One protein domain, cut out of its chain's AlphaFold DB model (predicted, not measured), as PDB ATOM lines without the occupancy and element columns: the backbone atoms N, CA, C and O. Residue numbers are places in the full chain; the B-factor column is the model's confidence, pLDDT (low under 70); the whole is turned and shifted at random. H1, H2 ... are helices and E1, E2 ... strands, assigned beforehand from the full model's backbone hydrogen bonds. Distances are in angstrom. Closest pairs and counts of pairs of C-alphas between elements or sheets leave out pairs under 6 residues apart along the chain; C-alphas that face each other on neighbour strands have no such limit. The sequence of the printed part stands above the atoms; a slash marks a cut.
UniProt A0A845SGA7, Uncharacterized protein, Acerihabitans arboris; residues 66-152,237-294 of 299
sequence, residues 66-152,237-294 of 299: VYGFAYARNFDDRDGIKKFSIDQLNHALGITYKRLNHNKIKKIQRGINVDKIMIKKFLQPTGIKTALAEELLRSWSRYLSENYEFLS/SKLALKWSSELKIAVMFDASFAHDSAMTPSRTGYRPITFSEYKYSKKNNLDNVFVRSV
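AT A GLANCE: This is residues 66 to 152 and 237 to 294 of the 299 residues of an uncharacterized protein of Acerihabitans arboris (UniProt A0A845SGA7). In one half of the domain the parallel strands E1, E3 and E4 make a small sheet with H6 and H8 over one face; in the other half H1, H2, H3 and the long H4 form a cluster of mostly crossed helices. H6 joins the halves, touching both H8 and H4, while residues 265 to 270 stick out between H7 and H8. The printed part has 145 residues with eight named helices and four named strands, in the order E1 E2 H1 H2 H3 H4 H5 H6 E3 H7 H8 E4; the class is mostly helix and the sheet order E1 E3 E4. It is compact, with a radius of gyration of the C-alphas of 15.5 A, and spans 43 by 38 by 27 A.

HOW THE PARTS SIT: Look first at the sheet: E1, residues 66 to 68, and E4, residues 289 to 293, are edge strands beside E3, residues 250 to 255. Within hydrogen-bond range you find N 67 and O 252 between E1 and E3, 2.8 A, and N 253 and O 290 between E3 and E4, 2.8 A. H8, residues 273 to 283, is on the sheet at a height of 9.7 A, slantwise to the strands; its closest C-alphas to E1 are Thr 274 and Gly 68, 5.8 A. H7, residues 259 to 263, touches H8, closest C-alphas Ala 262 and Phe 275, 4.8 A. E3, H7, H8 and E4 form a strand-helix-strand unit, parallel neighbour strands with helices between, its crossover right-handed. H6, residues 237 to 246, makes two layers with H8 and the sheet, and touches H8 at a steep tilt of 40 degrees, C-alphas 238 and 277 closest at 5.6 A. The hub is H4, residues 130 to 146; its residues 140 to 144 alone touch H6, C-alphas 143 and 243 closest at 7.1 A. H4 also touches H2, residues 102 to 109, C-alphas 145 and 109 closest at 4.8 A, with its residues 141 to 146 alone, and H3, residues 116 to 126, C-alphas 134 and 119 closest at 5.8 A, with its residues 130 to 137 alone. H1, residues 86 to 92, touches H3, C-alphas 92 and 118 closest at 4.8 A. H5, residues 148 to 151, is close but not clearly touching H6, and E2, residues 82 to 84, pairs with no named strand. Every O i to N i+4 pair is within range in H1, H2, H4, H6, H7 and H8, and 5 of 7 in H3; H5 is too short for one.

IN THESE COORDINATES: Find C-alpha 66 at (235.177, 252.730, 312.699), where E1 begins. H4 runs 24.1 A from C-alpha 130 at (245.512, 239.938, 323.199). E3 and H3 are each 15.5 A long, H8 15.3 A; E4 ends at C-alpha 293, (223.923, 258.772, 310.843).

THE WHOLE: The C-alphas of Ala 131 and Thr 268 are farthest apart, 45.5 A. Residues 153 to 236 are not printed; C-alphas 152 and 237 are 13.1 A apart across the cut. The link from E1 to E2 is long, and pLDDT is under 70 in residues 265 to 270.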
ATOM      1  N   VAL A  66     235.965 251.493 312.658       95.75
ATOM      2  CA  VAL A  66     235.177 252.730 312.699       95.75
ATOM      3  C   VAL A  66     235.855 253.833 311.895       95.75
ATOM      4  O   VAL A  66     237.021 254.179 312.117       95.75
ATOM      5  N   TYR A  67     235.071 254.418 310.995       94.81
ATOM      6  CA  TYR A  67     235.379 255.605 310.212       94.81
ATOM      7  C   TYR A  67     234.433 256.745 310.564       94.81
ATOM      8  O   TYR A  67     233.281 256.520 310.903       94.81
ATOM      9  N   GLY A  68     234.917 257.978 310.464       92.12
ATOM     10  CA  GLY A  68     234.162 259.176 310.822       92.12
ATOM     11  C   GLY A  68     235.106 260.322 311.163       92.12
ATOM     12  O   GLY A  68     236.329 260.141 311.193       92.12
ATOM     13  N   PHE A  69     234.558 261.507 311.417       89.50
ATOM     14  CA  PHE A  69     235.338 262.580 312.033       89.50
ATOM     15  C   PHE A  69     235.710 262.208 313.469       89.50
ATOM     16  O   PHE A  69     234.984 261.466 314.123       89.50
ATOM     17  N   ALA A  70     236.825 262.737 313.983       87.06
ATOM     18  CA  ALA A  70     237.332 262.361 315.304       87.06
ATOM     19  C   ALA A  70     236.287 262.510 316.423       87.06
ATOM     20  O   ALA A  70     236.200 261.618 317.259       87.06
ATOM     21  N   TYR A  71     235.481 263.576 316.383       86.12
ATOM     22  CA  TYR A  71     234.407 263.849 317.343       86.12
ATOM     23  C   TYR A  71     233.154 262.976 317.144       86.12
ATOM     24  O   TYR A  71     232.349 262.856 318.057       86.12
ATOM     25  N   ALA A  72     232.967 262.389 315.959       88.75
ATOM     26  CA  ALA A  72     231.771 261.621 315.606       88.75
ATOM     27  C   ALA A  72     231.951 260.107 315.787       88.75
ATOM     28  O   ALA A  72     230.963 259.382 315.880       88.75
ATOM     29  N   ARG A  73     233.200 259.615 315.807       91.31
ATOM     30  CA  ARG A  73     233.493 258.184 315.963       91.31
ATOM     31  C   ARG A  73     233.023 257.700 317.327       91.31
ATOM     32  O   ARG A  73     233.549 258.132 318.350       91.31
ATOM     33  N   ASN A  74     232.107 256.745 317.329       90.44
ATOM     34  CA  ASN A  74     231.625 256.115 318.545       90.44
ATOM     35  C   ASN A  74     232.273 254.726 318.702       90.44
ATOM     36  O   ASN A  74     232.066 253.825 317.885       90.44
ATOM     37  N   PHE A  75     233.052 254.587 319.777       92.56
ATOM     38  CA  PHE A  75     233.782 253.376 320.155       92.56
ATOM     39  C   PHE A  75     233.091 252.558 321.261       92.56
ATOM     40  O   PHE A  75     233.677 251.580 321.723       92.56
ATOM     41  N   ASP A  76     231.868 252.920 321.665       88.62
ATOM     42  CA  ASP A  76     231.083 252.183 322.660       88.62
ATOM     43  C   ASP A  76     230.862 250.735 322.212       88.62
ATOM     44  O   ASP A  76     230.578 250.465 321.044       88.62
ATOM     45  N   ASP A  77     230.901 249.802 323.155       84.81
ATOM     46  CA  ASP A  77     230.777 248.359 322.923       84.81
ATOM     47  C   ASP A  77     229.446 247.774 323.427       84.81
ATOM     48  O   ASP A  77     229.345 246.569 323.658       84.81
ATOM     49  N   ARG A  78     228.408 248.612 323.574       78.44
ATOM     50  CA  ARG A  78     227.076 248.211 324.086       78.44
ATOM     51  C   ARG A  78     226.397 247.116 323.255       78.44
ATOM     52  O   ARG A  78     225.569 246.379 323.769       78.44
ATOM     53  N   ASP A  79     226.752 247.009 321.978       81.38
ATOM     54  CA  ASP A  79     226.306 245.972 321.039       81.38
ATOM     55  C   ASP A  79     227.141 244.677 321.124       81.38
ATOM     56  O   ASP A  79     226.961 243.760 320.325       81.38
ATOM     57  N   GLY A  80     228.080 244.590 322.073       84.88
ATOM     58  CA  GLY A  80     229.001 243.464 322.226       84.88
ATOM     59  C   GLY A  80     230.116 243.422 321.174       84.88
ATOM     60  O   GLY A  80     230.859 242.436 321.110       84.88
ATOM     61  N   ILE A  81     230.256 244.471 320.353       89.88
ATOM     62  CA  ILE A  81     231.251 244.565 319.280       89.88
ATOM     63  C   ILE A  81     232.363 245.520 319.710       89.88
ATOM     64  O   ILE A  81     232.141 246.707 319.942       89.88
ATOM     65  N   LYS A  82     233.603 245.025 319.757       93.62
ATOM     66  CA  LYS A  82     234.762 245.875 320.050       93.62
ATOM     67  C   LYS A  82     235.124 246.718 318.830       93.62
ATOM     68  O   LYS A  82     235.398 246.198 317.749       93.62
ATOM     69  N   LYS A  83     235.152 248.034 318.997       94.50
ATOM     70  CA  LYS A  83     235.399 248.981 317.909       94.50
ATOM     71  C   LYS A  83     236.830 249.491 317.949       94.50
ATOM     72  O   LYS A  83     237.389 249.741 319.013       94.50
ATOM     73  N   PHE A  84     237.428 249.655 316.777       96.19
ATOM     74  CA  PHE A  84     238.753 250.249 316.641       96.19
ATOM     75  C   PHE A  84     238.838 251.092 315.372       96.19
ATOM     76  O   PHE A  84     238.000 250.995 314.484       96.19
ATOM     77  N   SER A  85     239.857 251.933 315.272       96.12
ATOM     78  CA  SER A  85     240.133 252.765 314.102       96.12
ATOM     79  C   SER A  85     241.483 252.422 313.488       96.12
ATOM     80  O   SER A  85     242.386 251.894 314.148       96.12
ATOM     81  N   ILE A  86     241.656 252.792 312.222       96.19
ATOM     82  CA  ILE A  86     242.943 252.637 311.547       96.19
ATOM     83  C   ILE A  86     244.045 253.479 312.201       96.19
ATOM     84  O   ILE A  86     245.209 253.082 312.207       96.19
ATOM     85  N   ASP A  87     243.681 254.605 312.821       94.88
ATOM     86  CA  ASP A  87     244.610 255.450 313.569       94.88
ATOM     87  C   ASP A  87     245.187 254.715 314.780       94.88
ATOM     88  O   ASP A  87     246.379 254.838 315.045       94.88
ATOM     89  N   GLN A  88     244.384 253.907 315.486       96.94
ATOM     90  CA  GLN A  88     244.855 253.107 316.624       96.94
ATOM     91  C   GLN A  88     245.833 252.009 316.179       96.94
ATOM     92  O   GLN A  88     246.879 251.837 316.809       96.94
ATOM     93  N   LEU A  89     245.552 251.322 315.064       97.25
ATOM     94  CA  LEU A  89     246.485 250.356 314.463       97.25
ATOM     95  C   LEU A  89     247.797 251.035 314.049       97.25
ATOM     96  O   LEU A  89     248.890 250.601 314.416       97.25
ATOM     97  N   ASN A  90     247.692 252.140 313.313       97.56
ATOM     98  CA  ASN A  90     248.837 252.903 312.838       97.56
ATOM     99  C   ASN A  90     249.667 253.460 314.003       97.56
ATOM    100  O   ASN A  90     250.895 253.362 313.989       97.56
ATOM    101  N   HIS A  91     249.022 253.974 315.049       97.12
ATOM    102  CA  HIS A  91     249.686 254.460 316.252       97.12
ATOM    103  C   HIS A  91     250.471 253.349 316.960       97.12
ATOM    104  O   HIS A  91     251.644 253.546 317.294       97.12
ATOM    105  N   ALA A  92     249.874 252.163 317.120       97.81
ATOM    106  CA  ALA A  92     250.537 251.001 317.709       97.81
ATOM    107  C   ALA A  92     251.783 250.572 316.914       97.81
ATOM    108  O   ALA A  92     252.843 250.366 317.506       97.81
ATOM    109  N   LEU A  93     251.707 250.565 315.577       97.56
ATOM    110  CA  LEU A  93     252.841 250.290 314.675       97.56
ATOM    111  C   LEU A  93     253.845 251.465 314.564       97.56
ATOM    112  O   LEU A  93     254.865 251.404 313.858       97.56
ATOM    113  N   GLY A  94     253.579 252.580 315.248       96.75
ATOM    114  CA  GLY A  94     254.383 253.800 315.196       96.75
ATOM    115  C   GLY A  94     254.354 254.505 313.836       96.75
ATOM    116  O   GLY A  94     255.299 255.225 313.509       96.75
ATOM    117  N   ILE A  95     253.313 254.281 313.039       97.12
ATOM    118  CA  ILE A  95     252.995 254.976 311.792       97.12
ATOM    119  C   ILE A  95     252.128 256.185 312.162       97.12
ATOM    120  O   ILE A  95     250.909 256.154 312.093       97.12
ATOM    121  N   THR A  96     252.751 257.265 312.621       95.25
ATOM    122  CA  THR A  96     252.033 258.499 312.992       95.25
ATOM    123  C   THR A  96     252.529 259.657 312.152       95.25
ATOM    124  O   THR A  96     253.654 259.616 311.655       95.25
ATOM    125  N   TYR A  97     251.731 260.714 312.031       91.06
ATOM    126  CA  TYR A  97     252.119 261.907 311.276       91.06
ATOM    127  C   TYR A  97     253.484 262.459 311.698       91.06
ATOM    128  O   TYR A  97     254.346 262.738 310.868       91.06
ATOM    129  N   LYS A  98     253.728 262.523 313.012       91.00
ATOM    130  CA  LYS A  98     254.994 263.003 313.579       91.00
ATOM    131  C   LYS A  98     256.172 262.057 313.311       91.00
ATOM    132  O   LYS A  98     257.300 262.514 313.192       91.00
ATOM    133  N   ARG A  99     255.932 260.741 313.217       93.44
ATOM    134  CA  ARG A  99     256.992 259.714 313.111       93.44
ATOM    135  C   ARG A  99     257.162 259.124 311.710       93.44
ATOM    136  O   ARG A  99     258.060 258.303 311.514       93.44
ATOM    137  N   LEU A 100     256.324 259.503 310.743       94.88
ATOM    138  CA  LEU A 100     256.464 259.055 309.362       94.88
ATOM    139  C   LEU A 100     257.675 259.750 308.727       94.88
ATOM    140  O   LEU A 100     257.690 260.962 308.549       94.88
ATOM    141  N   ASN A 101     258.707 258.967 308.434       94.12
ATOM    142  CA  ASN A 101     259.964 259.403 307.832       94.12
ATOM    143  C   ASN A 101     260.563 258.254 307.004       94.12
ATOM    144  O   ASN A 101     260.055 257.133 307.034       94.12
ATOM    145  N   HIS A 102     261.674 258.499 306.309       95.50
ATOM    146  CA  HIS A 102     262.334 257.504 305.452       95.50
ATOM    147  C   HIS A 102     262.642 256.162 306.149       95.50
ATOM    148  O   HIS A 102     262.479 255.109 305.537       95.50
ATOM    149  N   ASN A 103     263.041 256.164 307.426       96.56
ATOM    150  CA  ASN A 103     263.292 254.927 308.173       96.56
ATOM    151  C   ASN A 103     261.996 254.163 308.444       96.56
ATOM    152  O   ASN A 103     261.955 252.939 308.311       96.56
ATOM    153  N   LYS A 104     260.920 254.872 308.798       97.19
ATOM    154  CA  LYS A 104     259.602 254.260 308.969       97.19
ATOM    155  C   LYS A 104     259.063 253.724 307.639       97.19
ATOM    156  O   LYS A 104     258.550 252.613 307.635       97.19
ATOM    157  N   ILE A 105     259.262 254.437 306.531       97.25
ATOM    158  CA  ILE A 105     258.908 253.977 305.180       97.25
ATOM    159  C   ILE A 105     259.609 252.660 304.836       97.25
ATOM    160  O   ILE A 105     258.933 251.693 304.499       97.25
ATOM    161  N   LYS A 106     260.932 252.569 305.029       97.12
ATOM    162  CA  LYS A 106     261.677 251.313 304.821       97.12
ATOM    163  C   LYS A 106     261.132 250.162 305.675       97.12
ATOM    164  O   LYS A 106     261.071 249.032 305.208       97.12
ATOM    165  N   LYS A 107     260.736 250.435 306.926       97.62
ATOM    166  CA  LYS A 107     260.126 249.425 307.807       97.62
ATOM    167  C   LYS A 107     258.749 248.974 307.314       97.62
ATOM    168  O   LYS A 107     258.455 247.795 307.405       97.62
ATOM    169  N   ILE A 108     257.927 249.882 306.786       97.69
ATOM    170  CA  ILE A 108     256.622 249.532 306.205       97.69
ATOM    171  C   ILE A 108     256.820 248.652 304.962       97.69
ATOM    172  O   ILE A 108     256.183 247.614 304.858       97.69
ATOM    173  N   GLN A 109     257.750 249.021 304.073       96.31
ATOM    174  CA  GLN A 109     258.064 248.266 302.850       96.31
ATOM    175  C   GLN A 109     258.552 246.835 303.103       96.31
ATOM    176  O   GLN A 109     258.352 245.968 302.264       96.31
ATOM    177  N   ARG A 110     259.238 246.606 304.227       96.00
ATOM    178  CA  ARG A 110     259.766 245.288 304.617       96.00
ATOM    179  C   ARG A 110     258.796 244.479 305.483       96.00
ATOM    180  O   ARG A 110     259.107 243.343 305.821       96.00
ATOM    181  N   GLY A 111     257.679 245.074 305.895       95.81
ATOM    182  CA  GLY A 111     256.839 244.563 306.971       95.81
ATOM    183  C   GLY A 111     257.376 244.964 308.346       95.81
ATOM    184  O   GLY A 111     258.544 244.762 308.690       95.81
ATOM    185  N   ILE A 112     256.507 245.549 309.170       97.56
ATOM    186  CA  ILE A 112     256.845 245.905 310.549       97.56
ATOM    187  C   ILE A 112     256.728 244.643 311.407       97.56
ATOM    188  O   ILE A 112     255.646 244.058 311.503       97.56
ATOM    189  N   ASN A 113     257.819 244.245 312.064       96.94
ATOM    190  CA  ASN A 113     257.765 243.178 313.059       96.94
ATOM    191  C   ASN A 113     256.950 243.642 314.278       96.94
ATOM    192  O   ASN A 113     257.280 244.657 314.894       96.94
ATOM    193  N   VAL A 114     255.875 242.919 314.586       97.44
ATOM    194  CA  VAL A 114     254.953 243.242 315.678       97.44
ATOM    195  C   VAL A 114     255.484 242.648 316.979       97.44
ATOM    196  O   VAL A 114     255.613 241.429 317.103       97.44
ATOM    197  N   ASP A 115     255.772 243.524 317.941       97.12
ATOM    198  CA  ASP A 115     256.258 243.168 319.276       97.12
ATOM    199  C   ASP A 115     255.177 243.336 320.367       97.12
ATOM    200  O   ASP A 115     254.098 243.897 320.147       97.12
ATOM    201  N   LYS A 116     255.487 242.865 321.584       97.56
ATOM    202  CA  LYS A 116     254.589 242.938 322.751       97.56
ATOM    203  C   LYS A 116     254.211 244.376 323.133       97.56
ATOM    204  O   LYS A 116     253.109 244.605 323.633       97.56
ATOM    205  N   ILE A 117     255.089 245.353 322.894       97.81
ATOM    206  CA  ILE A 117     254.839 246.767 323.208       97.81
ATOM    207  C   ILE A 117     253.797 247.334 322.240       97.81
ATOM    208  O   ILE A 117     252.892 248.052 322.667       97.81
ATOM    209  N   MET A 118     253.893 247.011 320.949       98.19
ATOM    210  CA  MET A 118     252.902 247.405 319.943       98.19
ATOM    211  C   MET A 118     251.535 246.790 320.249       98.19
ATOM    212  O   MET A 118     250.531 247.501 320.224       98.19
ATOM    213  N   ILE A 119     251.506 245.505 320.617       98.06
ATOM    214  CA  ILE A 119     250.275 244.811 321.015       98.06
ATOM    215  C   ILE A 119     249.641 245.514 322.220       98.06
ATOM    216  O   ILE A 119     248.485 245.922 322.146       98.06
ATOM    217  N   LYS A 120     250.407 245.781 323.288       97.56
ATOM    218  CA  LYS A 120     249.913 246.504 324.474       97.56
ATOM    219  C   LYS A 120     249.350 247.890 324.131       97.56
ATOM    220  O   LYS A 120     248.294 248.256 324.642       97.56
ATOM    221  N   LYS A 121     250.010 248.638 323.238       97.12
ATOM    222  CA  LYS A 121     249.548 249.963 322.779       97.12
ATOM    223  C   LYS A 121     248.226 249.918 322.022       97.12
ATOM    224  O   LYS A 121     247.476 250.885 322.092       97.12
ATOM    225  N   PHE A 122     247.961 248.848 321.275       97.31
ATOM    226  CA  PHE A 122     246.689 248.676 320.575       97.31
ATOM    227  C   PHE A 122     245.585 248.177 321.513       97.31
ATOM    228  O   PHE A 122     244.446 248.625 321.421       97.31
ATOM    229  N   LEU A 123     245.937 247.296 322.452       94.81
ATOM    230  CA  LEU A 123     245.016 246.732 323.438       94.81
ATOM    231  C   LEU A 123     244.421 247.786 324.370       94.81
ATOM    232  O   LEU A 123     243.206 247.824 324.535       94.81
ATOM    233  N   GLN A 124     245.263 248.644 324.955       92.69
ATOM    234  CA  GLN A 124     244.846 249.620 325.969       92.69
ATOM    235  C   GLN A 124     243.632 250.473 325.556       92.69
ATOM    236  O   GLN A 124     242.675 250.517 326.322       92.69
ATOM    237  N   PRO A 125     243.616 251.118 324.375       92.38
ATOM    238  CA  PRO A 125     242.484 251.952 323.980       92.38
ATOM    239  C   PRO A 125     241.308 251.185 323.355       92.38
ATOM    240  O   PRO A 125     240.269 251.794 323.136       92.38
ATOM    241  N   THR A 126     241.457 249.902 322.999       92.88
ATOM    242  CA  THR A 126     240.408 249.147 322.276       92.88
ATOM    243  C   THR A 126     239.714 248.089 323.130       92.88
ATOM    244  O   THR A 126     238.612 247.657 322.796       92.88
ATOM    245  N   GLY A 127     240.356 247.612 324.201       91.19
ATOM    246  CA  GLY A 127     239.844 246.504 325.013       91.19
ATOM    247  C   GLY A 127     239.671 245.191 324.234       91.19
ATOM    248  O   GLY A 127     238.950 244.298 324.682       91.19
ATOM    249  N   ILE A 128     240.285 245.071 323.051       93.19
ATOM    250  CA  ILE A 128     240.311 243.836 322.257       93.19
ATOM    251  C   ILE A 128     241.135 242.782 323.017       93.19
ATOM    252  O   ILE A 128     241.998 243.119 323.818       93.19
ATOM    253  N   LYS A 129     240.877 241.487 322.812       92.81
ATOM    254  CA  LYS A 129     241.677 240.420 323.443       92.81
ATOM    255  C   LYS A 129     243.075 240.336 322.818       92.81
ATOM    256  O   LYS A 129     243.205 240.472 321.605       92.81
ATOM    257  N   THR A 130     244.095 240.012 323.617       94.94
ATOM    258  CA  THR A 130     245.512 239.938 323.199       94.94
ATOM    259  C   THR A 130     245.742 239.179 321.895       94.94
ATOM    260  O   THR A 130     246.349 239.734 320.984       94.94
ATOM    261  N   ALA A 131     245.205 237.959 321.771       93.62
ATOM    262  CA  ALA A 131     245.372 237.144 320.565       93.62
ATOM    263  C   ALA A 131     244.812 237.831 319.305       93.62
ATOM    264  O   ALA A 131     245.473 237.874 318.271       93.62
ATOM    265  N   LEU A 132     243.626 238.440 319.410       93.81
ATOM    266  CA  LEU A 132     242.985 239.131 318.290       93.81
ATOM    267  C   LEU A 132     243.689 240.452 317.949       93.81
ATOM    268  O   LEU A 132     243.825 240.802 316.781       93.81
ATOM    269  N   ALA A 133     244.170 241.184 318.954       95.69
ATOM    270  CA  ALA A 133     244.960 242.396 318.750       95.69
ATOM    271  C   ALA A 133     246.273 242.105 318.014       95.69
ATOM    272  O   ALA A 133     246.654 242.847 317.107       95.69
ATOM    273  N   GLU A 134     246.954 241.021 318.389       96.94
ATOM    274  CA  GLU A 134     248.152 240.557 317.698       96.94
ATOM    275  C   GLU A 134     247.852 240.172 316.246       96.94
ATOM    276  O   GLU A 134     248.555 240.623 315.340       96.94
ATOM    277  N   GLU A 135     246.788 239.402 316.011       95.38
ATOM    278  CA  GLU A 135     246.358 239.003 314.669       95.38
ATOM    279  C   GLU A 135     246.050 240.221 313.784       95.38
ATOM    280  O   GLU A 135     246.571 240.321 312.670       95.38
ATOM    281  N   LEU A 136     245.287 241.193 314.297       96.38
ATOM    282  CA  LEU A 136     244.956 242.436 313.595       96.38
ATOM    283  C   LEU A 136     246.209 243.251 313.247       96.38
ATOM    284  O   LEU A 136     246.359 243.683 312.105       96.38
ATOM    285  N   LEU A 137     247.134 243.437 314.195       97.69
ATOM    286  CA  LEU A 137     248.371 244.191 313.963       97.69
ATOM    287  C   LEU A 137     249.287 243.503 312.950       97.69
ATOM    288  O   LEU A 137     249.832 244.170 312.068       97.69
ATOM    289  N   ARG A 138     249.465 242.181 313.063       97.81
ATOM    290  CA  ARG A 138     250.294 241.404 312.130       97.81
ATOM    291  C   ARG A 138     249.683 241.399 310.738       97.81
ATOM    292  O   ARG A 138     250.406 241.606 309.767       97.81
ATOM    293  N   SER A 139     248.368 241.206 310.652       96.88
ATOM    294  CA  SER A 139     247.632 241.246 309.394       96.88
ATOM    295  C   SER A 139     247.751 242.615 308.730       96.88
ATOM    296  O   SER A 139     248.152 242.695 307.573       96.88
ATOM    297  N   TRP A 140     247.520 243.702 309.472       98.00
ATOM    298  CA  TRP A 140     247.646 245.056 308.933       98.00
ATOM    299  C   TRP A 140     249.079 245.395 308.503       98.00
ATOM    300  O   TRP A 140     249.291 245.915 307.410       98.00
ATOM    301  N   SER A 141     250.080 245.053 309.322       98.00
ATOM    302  CA  SER A 141     251.500 245.248 308.994       98.00
ATOM    303  C   SER A 141     251.901 244.527 307.703       98.00
ATOM    304  O   SER A 141     252.537 245.119 306.828       98.00
ATOM    305  N   ARG A 142     251.486 243.262 307.560       97.88
ATOM    306  CA  ARG A 142     251.714 242.472 306.348       97.88
ATOM    307  C   ARG A 142     251.015 243.103 305.147       97.88
ATOM    308  O   ARG A 142     251.657 243.333 304.128       97.88
ATOM    309  N   TYR A 143     249.744 243.468 305.299       97.69
ATOM    310  CA  TYR A 143     248.940 244.035 304.222       97.69
ATOM    311  C   TYR A 143     249.503 245.365 303.699       97.69
ATOM    312  O   TYR A 143     249.533 245.591 302.489       97.69
ATOM    313  N   LEU A 144     250.005 246.224 304.596       97.75
ATOM    314  CA  LEU A 144     250.726 247.452 304.248       97.75
ATOM    315  C   LEU A 144     251.975 247.180 303.395       97.75
ATOM    316  O   LEU A 144     252.253 247.941 302.470       97.75
ATOM    317  N   SER A 145     252.730 246.130 303.726       98.00
ATOM    318  CA  SER A 145     253.951 245.743 303.012       98.00
ATOM    319  C   SER A 145     253.635 245.172 301.632       98.00
ATOM    320  O   SER A 145     254.199 245.618 300.637       98.00
ATOM    321  N   GLU A 146     252.704 244.218 301.563       97.50
ATOM    322  CA  GLU A 146     252.297 243.544 300.321       97.50
ATOM    323  C   GLU A 146     251.639 244.508 299.329       97.50
ATOM    324  O   GLU A 146     251.812 244.378 298.122       97.50
ATOM    325  N   ASN A 147     250.928 245.521 299.832       97.12
ATOM    326  CA  ASN A 147     250.252 246.526 299.015       97.12
ATOM    327  C   ASN A 147     250.969 247.889 299.060       97.12
ATOM    328  O   ASN A 147     250.334 248.929 298.854       97.12
ATOM    329  N   TYR A 148     252.282 247.920 299.327       96.62
ATOM    330  CA  TYR A 148     253.021 249.178 299.483       96.62
ATOM    331  C   TYR A 148     252.934 250.080 298.244       96.62
ATOM    332  O   TYR A 148     252.870 251.302 298.369       96.62
ATOM    333  N   GLU A 149     252.862 249.512 297.042       94.00
ATOM    334  CA  GLU A 149     252.685 250.274 295.800       94.00
ATOM    335  C   GLU A 149     251.410 251.145 295.824       94.00
ATOM    336  O   GLU A 149     251.392 252.295 295.370       94.00
ATOM    337  N   PHE A 150     250.343 250.664 296.471       93.25
ATOM    338  CA  PHE A 150     249.141 251.463 296.689       93.25
ATOM    339  C   PHE A 150     249.365 252.605 297.687       93.25
ATOM    340  O   PHE A 150     248.634 253.584 297.658       93.25
ATOM    341  N   LEU A 151     250.357 252.550 298.565       92.88
ATOM    342  CA  LEU A 151     250.705 253.653 299.469       92.88
ATOM    343  C   LEU A 151     251.689 254.627 298.822       92.88
ATOM    344  O   LEU A 151     251.650 255.822 299.117       92.88
ATOM    345  N   SER A 152     252.504 254.098 297.913       92.56
ATOM    346  CA  SER A 152     253.672 254.732 297.324       92.56
ATOM    347  C   SER A 152     253.379 256.112 296.743       92.56
ATOM    348  O   SER A 152     252.457 256.298 295.934       92.56
ATOM    349  N   SER A 237     244.514 254.832 304.627       95.44
ATOM    350  CA  SER A 237     243.141 254.680 305.071       95.44
ATOM    351  C   SER A 237     242.221 254.012 304.038       95.44
ATOM    352  O   SER A 237     241.436 253.128 304.365       95.44
ATOM    353  N   LYS A 238     242.363 254.323 302.746       95.69
ATOM    354  CA  LYS A 238     241.636 253.585 301.692       95.69
ATOM    355  C   LYS A 238     242.066 252.127 301.601       95.69
ATOM    356  O   LYS A 238     241.248 251.260 301.310       95.69
ATOM    357  N   LEU A 239     243.349 251.870 301.835       96.31
ATOM    358  CA  LEU A 239     243.884 250.521 301.852       96.31
ATOM    359  C   LEU A 239     243.299 249.713 303.017       96.31
ATOM    360  O   LEU A 239     242.983 248.545 302.832       96.31
ATOM    361  N   ALA A 240     243.071 250.343 304.171       97.06
ATOM    362  CA  ALA A 240     242.410 249.709 305.308       97.06
ATOM    363  C   ALA A 240     240.955 249.307 305.015       97.06
ATOM    364  O   ALA A 240     240.523 248.249 305.464       97.06
ATOM    365  N   LEU A 241     240.218 250.074 304.202       96.75
ATOM    366  CA  LEU A 241     238.898 249.645 303.717       96.75
ATOM    367  C   LEU A 241     238.994 248.362 302.877       96.75
ATOM    368  O   LEU A 241     238.226 247.429 303.097       96.75
ATOM    369  N   LYS A 242     239.972 248.278 301.966       95.88
ATOM    370  CA  LYS A 242     240.207 247.068 301.160       95.88
ATOM    371  C   LYS A 242     240.584 245.871 302.046       95.88
ATOM    372  O   LYS A 242     239.949 244.827 301.965       95.88
ATOM    373  N   TRP A 243     241.534 246.073 302.958       96.62
ATOM    374  CA  TRP A 243     241.952 245.098 303.970       96.62
ATOM    375  C   TRP A 243     240.776 244.575 304.803       96.62
ATOM    376  O   TRP A 243     240.613 243.368 304.959       96.62
ATOM    377  N   SER A 244     239.918 245.473 305.296       95.75
ATOM    378  CA  SER A 244     238.744 245.095 306.087       95.75
ATOM    379  C   SER A 244     237.756 244.238 305.293       95.75
ATOM    380  O   SER A 244     237.206 243.288 305.844       95.75
ATOM    381  N   SER A 245     237.571 244.532 304.001       94.12
ATOM    382  CA  SER A 245     236.674 243.775 303.123       94.12
ATOM    383  C   SER A 245     237.208 242.368 302.859       94.12
ATOM    384  O   SER A 245     236.459 241.397 302.964       94.12
ATOM    385  N   GLU A 246     238.517 242.234 302.621       92.44
ATOM    386  CA  GLU A 246     239.171 240.933 302.428       92.44
ATOM    387  C   GLU A 246     239.123 240.058 303.690       92.44
ATOM    388  O   GLU A 246     238.937 238.848 303.597       92.44
ATOM    389  N   LEU A 247     239.220 240.666 304.877       91.06
ATOM    390  CA  LEU A 247     239.104 239.959 306.158       91.06
ATOM    391  C   LEU A 247     237.669 239.812 306.674       91.06
ATOM    392  O   LEU A 247     237.469 239.220 307.736       91.06
ATOM    393  N   LYS A 248     236.684 240.367 305.956       91.62
ATOM    394  CA  LYS A 248     235.275 240.430 306.370       91.62
ATOM    395  C   LYS A 248     235.071 241.080 307.751       91.62
ATOM    396  O   LYS A 248     234.158 240.723 308.490       91.62
ATOM    397  N   ILE A 249     235.896 242.077 308.078       93.75
ATOM    398  CA  ILE A 249     235.717 242.943 309.250       93.75
ATOM    399  C   ILE A 249     234.642 243.976 308.912       93.75
ATOM    400  O   ILE A 249     234.772 244.693 307.920       93.75
ATOM    401  N   ALA A 250     233.596 244.081 309.732       93.94
ATOM    402  CA  ALA A 250     232.566 245.096 309.543       93.94
ATOM    403  C   ALA A 250     233.164 246.504 309.659       93.94
ATOM    404  O   ALA A 250     233.958 246.785 310.559       93.94
ATOM    405  N   VAL A 251     232.769 247.399 308.760       95.19
ATOM    406  CA  VAL A 251     233.148 248.808 308.780       95.19
ATOM    407  C   VAL A 251     231.928 249.639 309.130       95.19
ATOM    408  O   VAL A 251     230.922 249.586 308.430       95.19
ATOM    409  N   MET A 252     232.032 250.440 310.182       94.06
ATOM    410  CA  MET A 252     231.005 251.395 310.582       94.06
ATOM    411  C   MET A 252     231.454 252.803 310.202       94.06
ATOM    412  O   MET A 252     232.508 253.267 310.632       94.06
ATOM    413  N   PHE A 253     230.664 253.472 309.372       93.38
ATOM    414  CA  PHE A 253     230.881 254.847 308.954       93.38
ATOM    415  C   PHE A 253     229.954 255.768 309.748       93.38
ATOM    416  O   PHE A 253     228.772 255.884 309.431       93.38
ATOM    417  N   ASP A 254     230.505 256.416 310.768       91.56
ATOM    418  CA  ASP A 254     229.835 257.406 311.606       91.56
ATOM    419  C   ASP A 254     229.784 258.742 310.867       91.56
ATOM    420  O   ASP A 254     230.711 259.560 310.896       91.56
ATOM    421  N   ALA A 255     228.704 258.917 310.111       87.31
ATOM    422  CA  ALA A 255     228.503 260.048 309.231       87.31
ATOM    423  C   ALA A 255     227.829 261.200 309.987       87.31
ATOM    424  O   ALA A 255     226.609 261.243 310.106       87.31
ATOM    425  N   SER A 256     228.636 262.160 310.444       87.25
ATOM    426  CA  SER A 256     228.189 263.500 310.865       87.25
ATOM    427  C   SER A 256     228.181 264.497 309.691       87.25
ATOM    428  O   SER A 256     228.460 265.682 309.847       87.25
ATOM    429  N   PHE A 257     227.974 263.996 308.471       84.62
ATOM    430  CA  PHE A 257     227.991 264.777 307.238       84.62
ATOM    431  C   PHE A 257     226.967 264.237 306.242       84.62
ATOM    432  O   PHE A 257     226.734 263.031 306.168       84.62
ATOM    433  N   ALA A 258     226.403 265.131 305.428       85.06
ATOM    434  CA  ALA A 258     225.499 264.756 304.347       85.06
ATOM    435  C   ALA A 258     226.237 264.031 303.208       85.06
ATOM    436  O   ALA A 258     227.401 264.326 302.904       85.06
ATOM    437  N   HIS A 259     225.536 263.109 302.541       85.00
ATOM    438  CA  HIS A 259     226.052 262.369 301.386       85.00
ATOM    439  C   HIS A 259     226.612 263.311 300.310       85.00
ATOM    440  O   HIS A 259     227.754 263.149 299.866       85.00
ATOM    441  N   ASP A 260     225.850 264.347 299.962       86.12
ATOM    442  CA  ASP A 260     226.210 265.298 298.911       86.12
ATOM    443  C   ASP A 260     227.477 266.084 299.255       86.12
ATOM    444  O   ASP A 260     228.347 266.263 298.397       86.12
ATOM    445  N   SER A 261     227.671 266.446 300.526       83.81
ATOM    446  CA  SER A 261     228.897 267.100 301.001       83.81
ATOM    447  C   SER A 261     230.140 266.240 300.732       83.81
ATOM    448  O   SER A 261     231.180 266.732 300.266       83.81
ATOM    449  N   ALA A 262     230.034 264.925 300.944       81.50
ATOM    450  CA  ALA A 262     231.125 263.991 300.678       81.50
ATOM    451  C   ALA A 262     231.343 263.730 299.176       81.50
ATOM    452  O   ALA A 262     232.494 263.566 298.742       81.50
ATOM    453  N   MET A 263     230.272 263.713 298.379       84.06
ATOM    454  CA  MET A 263     230.307 263.295 296.972       84.06
ATOM    455  C   MET A 263     230.635 264.410 295.984       84.06
ATOM    456  O   MET A 263     231.371 264.147 295.016       84.06
ATOM    457  N   THR A 264     230.170 265.632 296.262       80.94
ATOM    458  CA  THR A 264     230.380 266.826 295.431       80.94
ATOM    459  C   THR A 264     231.861 266.969 295.098       80.94
ATOM    460  O   THR A 264     232.687 266.850 295.992       80.94
ATOM    461  N   PRO A 265     232.300 267.188 293.857       67.94
ATOM    462  CA  PRO A 265     233.701 267.498 293.574       67.94
ATOM    463  C   PRO A 265     234.069 268.889 294.116       67.94
ATOM    464  O   PRO A 265     233.334 269.838 293.900       67.94
ATOM    465  N   SER A 266     235.213 269.045 294.788       64.62
ATOM    466  CA  SER A 266     235.800 270.375 295.044       64.62
ATOM    467  C   SER A 266     237.148 270.447 294.345       64.62
ATOM    468  O   SER A 266     237.954 269.511 294.444       64.62
ATOM    469  N   ARG A 267     237.349 271.525 293.583       54.16
ATOM    470  CA  ARG A 267     238.591 271.805 292.852       54.16
ATOM    471  C   ARG A 267     239.556 272.685 293.653       54.16
ATOM    472  O   ARG A 267     240.744 272.641 293.359       54.16
ATOM    473  N   THR A 268     239.071 273.412 294.658       52.38
ATOM    474  CA  THR A 268     239.790 274.536 295.284       52.38
ATOM    475  C   THR A 268     239.976 274.418 296.800       52.38
ATOM    476  O   THR A 268     240.542 275.325 297.390       52.38
ATOM    477  N   GLY A 269     239.564 273.316 297.444       56.03
ATOM    478  CA  GLY A 269     239.692 273.171 298.902       56.03
ATOM    479  C   GLY A 269     240.130 271.791 299.388       56.03
ATOM    480  O   GLY A 269     239.847 270.759 298.762       56.03
ATOM    481  N   TYR A 270     240.793 271.773 300.551       59.94
ATOM    482  CA  TYR A 270     241.057 270.556 301.316       59.94
ATOM    483  C   TYR A 270     239.758 269.799 301.594       59.94
ATOM    484  O   TYR A 270     238.768 270.354 302.065       59.94
ATOM    485  N   ARG A 271     239.775 268.487 301.350       72.94
ATOM    486  CA  ARG A 271     238.697 267.595 301.789       72.94
ATOM    487  C   ARG A 271     239.161 266.777 302.978       72.94
ATOM    488  O   ARG A 271     240.238 266.194 302.869       72.94
ATOM    489  N   PRO A 272     238.353 266.593 304.025       79.06
ATOM    490  CA  PRO A 272     238.648 265.622 305.071       79.06
ATOM    491  C   PRO A 272     238.969 264.232 304.501       79.06
ATOM    492  O   PRO A 272     238.436 263.824 303.458       79.06
ATOM    493  N   ILE A 273     239.860 263.492 305.169       82.56
ATOM    494  CA  ILE A 273     240.199 262.116 304.766       82.56
ATOM    495  C   ILE A 273     238.938 261.235 304.801       82.56
ATOM    496  O   ILE A 273     238.701 260.496 303.846       82.56
ATOM    497  N   THR A 274     238.062 261.459 305.781       85.75
ATOM    498  CA  THR A 274     236.742 260.832 305.937       85.75
ATOM    499  C   THR A 274     235.898 260.846 304.658       85.75
ATOM    500  O   THR A 274     235.377 259.816 304.236       85.75
ATOM    501  N   PHE A 275     235.832 261.971 303.936       88.12
ATOM    502  CA  PHE A 275     235.075 262.035 302.672       88.12
ATOM    503  C   PHE A 275     235.723 261.185 301.571       88.12
ATOM    504  O   PHE A 275     235.056 260.585 300.733       88.12
ATOM    505  N   SER A 276     237.055 261.131 301.571       87.12
ATOM    506  CA  SER A 276     237.851 260.326 300.641       87.12
ATOM    507  C   SER A 276     237.586 258.832 300.792       87.12
ATOM    508  O   SER A 276     237.570 258.115 299.793       87.12
ATOM    509  N   GLU A 277     237.471 258.379 302.038       91.50
ATOM    510  CA  GLU A 277     237.219 256.996 302.439       91.50
ATOM    511  C   GLU A 277     235.785 256.607 302.095       91.50
ATOM    512  O   GLU A 277     235.585 255.615 301.400       91.50
ATOM    513  N   TYR A 278     234.813 257.451 302.453       92.00
ATOM    514  CA  TYR A 278     233.404 257.252 302.114       92.00
ATOM    515  C   TYR A 278     233.191 257.143 300.598       92.00
ATOM    516  O   TYR A 278     232.590 256.199 300.093       92.00
ATOM    517  N   LYS A 279     233.773 258.064 299.821       91.31
ATOM    518  CA  LYS A 279     233.703 257.999 298.355       91.31
ATOM    519  C   LYS A 279     234.385 256.749 297.796       91.31
ATOM    520  O   LYS A 279     233.956 256.216 296.774       91.31
ATOM    521  N   TYR A 280     235.468 256.297 298.428       93.00
ATOM    522  CA  TYR A 280     236.162 255.079 298.019       93.00
ATOM    523  C   TYR A 280     235.321 253.831 298.296       93.00
ATOM    524  O   TYR A 280     235.232 252.989 297.406       93.00
ATOM    525  N   SER A 281     234.680 253.717 299.463       93.81
ATOM    526  CA  SER A 281     233.832 252.561 299.775       93.81
ATOM    527  C   SER A 281     232.647 252.451 298.820       93.81
ATOM    528  O   SER A 281     232.417 251.376 298.273       93.81
ATOM    529  N   LYS A 282     231.967 253.570 298.530       93.38
ATOM    530  CA  LYS A 282     230.858 253.607 297.564       93.38
ATOM    531  C   LYS A 282     231.310 253.274 296.145       93.38
ATOM    532  O   LYS A 282     230.698 252.440 295.500       93.38
ATOM    533  N   LYS A 283     232.419 253.854 295.671       93.38
ATOM    534  CA  LYS A 283     232.934 253.577 294.317       93.38
ATOM    535  C   LYS A 283     233.302 252.100 294.103       93.38
ATOM    536  O   LYS A 283     233.218 251.622 292.979       93.38
ATOM    537  N   ASN A 284     233.773 251.417 295.145       93.00
ATOM    538  CA  ASN A 284     234.212 250.023 295.057       93.00
ATOM    539  C   ASN A 284     233.153 249.026 295.551       93.00
ATOM    540  O   ASN A 284     233.481 247.853 295.677       93.00
ATOM    541  N   ASN A 285     231.921 249.472 295.834       92.00
ATOM    542  CA  ASN A 285     230.811 248.625 296.289       92.00
ATOM    543  C   ASN A 285     231.195 247.678 297.441       92.00
ATOM    544  O   ASN A 285     230.916 246.483 297.391       92.00
ATOM    545  N   LEU A 286     231.878 248.205 298.464       92.31
ATOM    546  CA  LEU A 286     232.305 247.391 299.605       92.31
ATOM    547  C   LEU A 286     231.086 246.938 300.426       92.31
ATOM    548  O   LEU A 286     230.403 247.765 301.031       92.31
ATOM    549  N   ASP A 287     230.845 245.627 300.444       91.44
ATOM    550  CA  ASP A 287     229.697 244.954 301.071       91.44
ATOM    551  C   ASP A 287     229.742 244.953 302.608       91.44
ATOM    552  O   ASP A 287     228.719 244.813 303.271       91.44
ATOM    553  N   ASN A 288     230.926 245.146 303.186       93.44
ATOM    554  CA  ASN A 288     231.163 245.151 304.625       93.44
ATOM    555  C   ASN A 288     231.029 246.542 305.271       93.44
ATOM    556  O   ASN A 288     231.440 246.706 306.419       93.44
ATOM    557  N   VAL A 289     230.517 247.550 304.552       93.88
ATOM    558  CA  VAL A 289     230.444 248.945 305.017       93.88
ATOM    559  C   VAL A 289     229.011 249.354 305.346       93.88
ATOM    560  O   VAL A 289     228.157 249.459 304.468       93.88
ATOM    561  N   PHE A 290     228.791 249.709 306.608       92.75
ATOM    562  CA  PHE A 290     227.530 250.205 307.151       92.75
ATOM    563  C   PHE A 290     227.656 251.691 307.473       92.75
ATOM    564  O   PHE A 290     228.690 252.134 307.968       92.75
ATOM    565  N   VAL A 291     226.618 252.477 307.195       90.62
ATOM    566  CA  VAL A 291     226.599 253.916 307.493       90.62
ATOM    567  C   VAL A 291     225.647 254.150 308.654       90.62
ATOM    568  O   VAL A 291     224.482 253.770 308.575       90.62
ATOM    569  N   ARG A 292     226.141 254.786 309.714       89.50
ATOM    570  CA  ARG A 292     225.340 255.250 310.843       89.50
ATOM    571  C   ARG A 292     225.303 256.768 310.800       89.50
ATOM    572  O   ARG A 292     226.347 257.416 310.857       89.50
ATOM    573  N   SER A 293     224.106 257.331 310.702       85.00
ATOM    574  CA  SER A 293     223.923 258.772 310.843       85.00
ATOM    575  C   SER A 293     224.201 259.164 312.287       85.00
ATOM    576  O   SER A 293     223.592 258.619 313.208       85.00
ATOM    577  N   VAL A 294     225.132 260.092 312.479       83.38
ATOM    578  CA  VAL A 294     225.374 260.712 313.780       83.38
ATOM    579  C   VAL A 294     224.666 262.059 313.737       83.38
ATOM    580  O   VAL A 294     225.007 262.864 312.866       83.38
TER     581      VAL A 294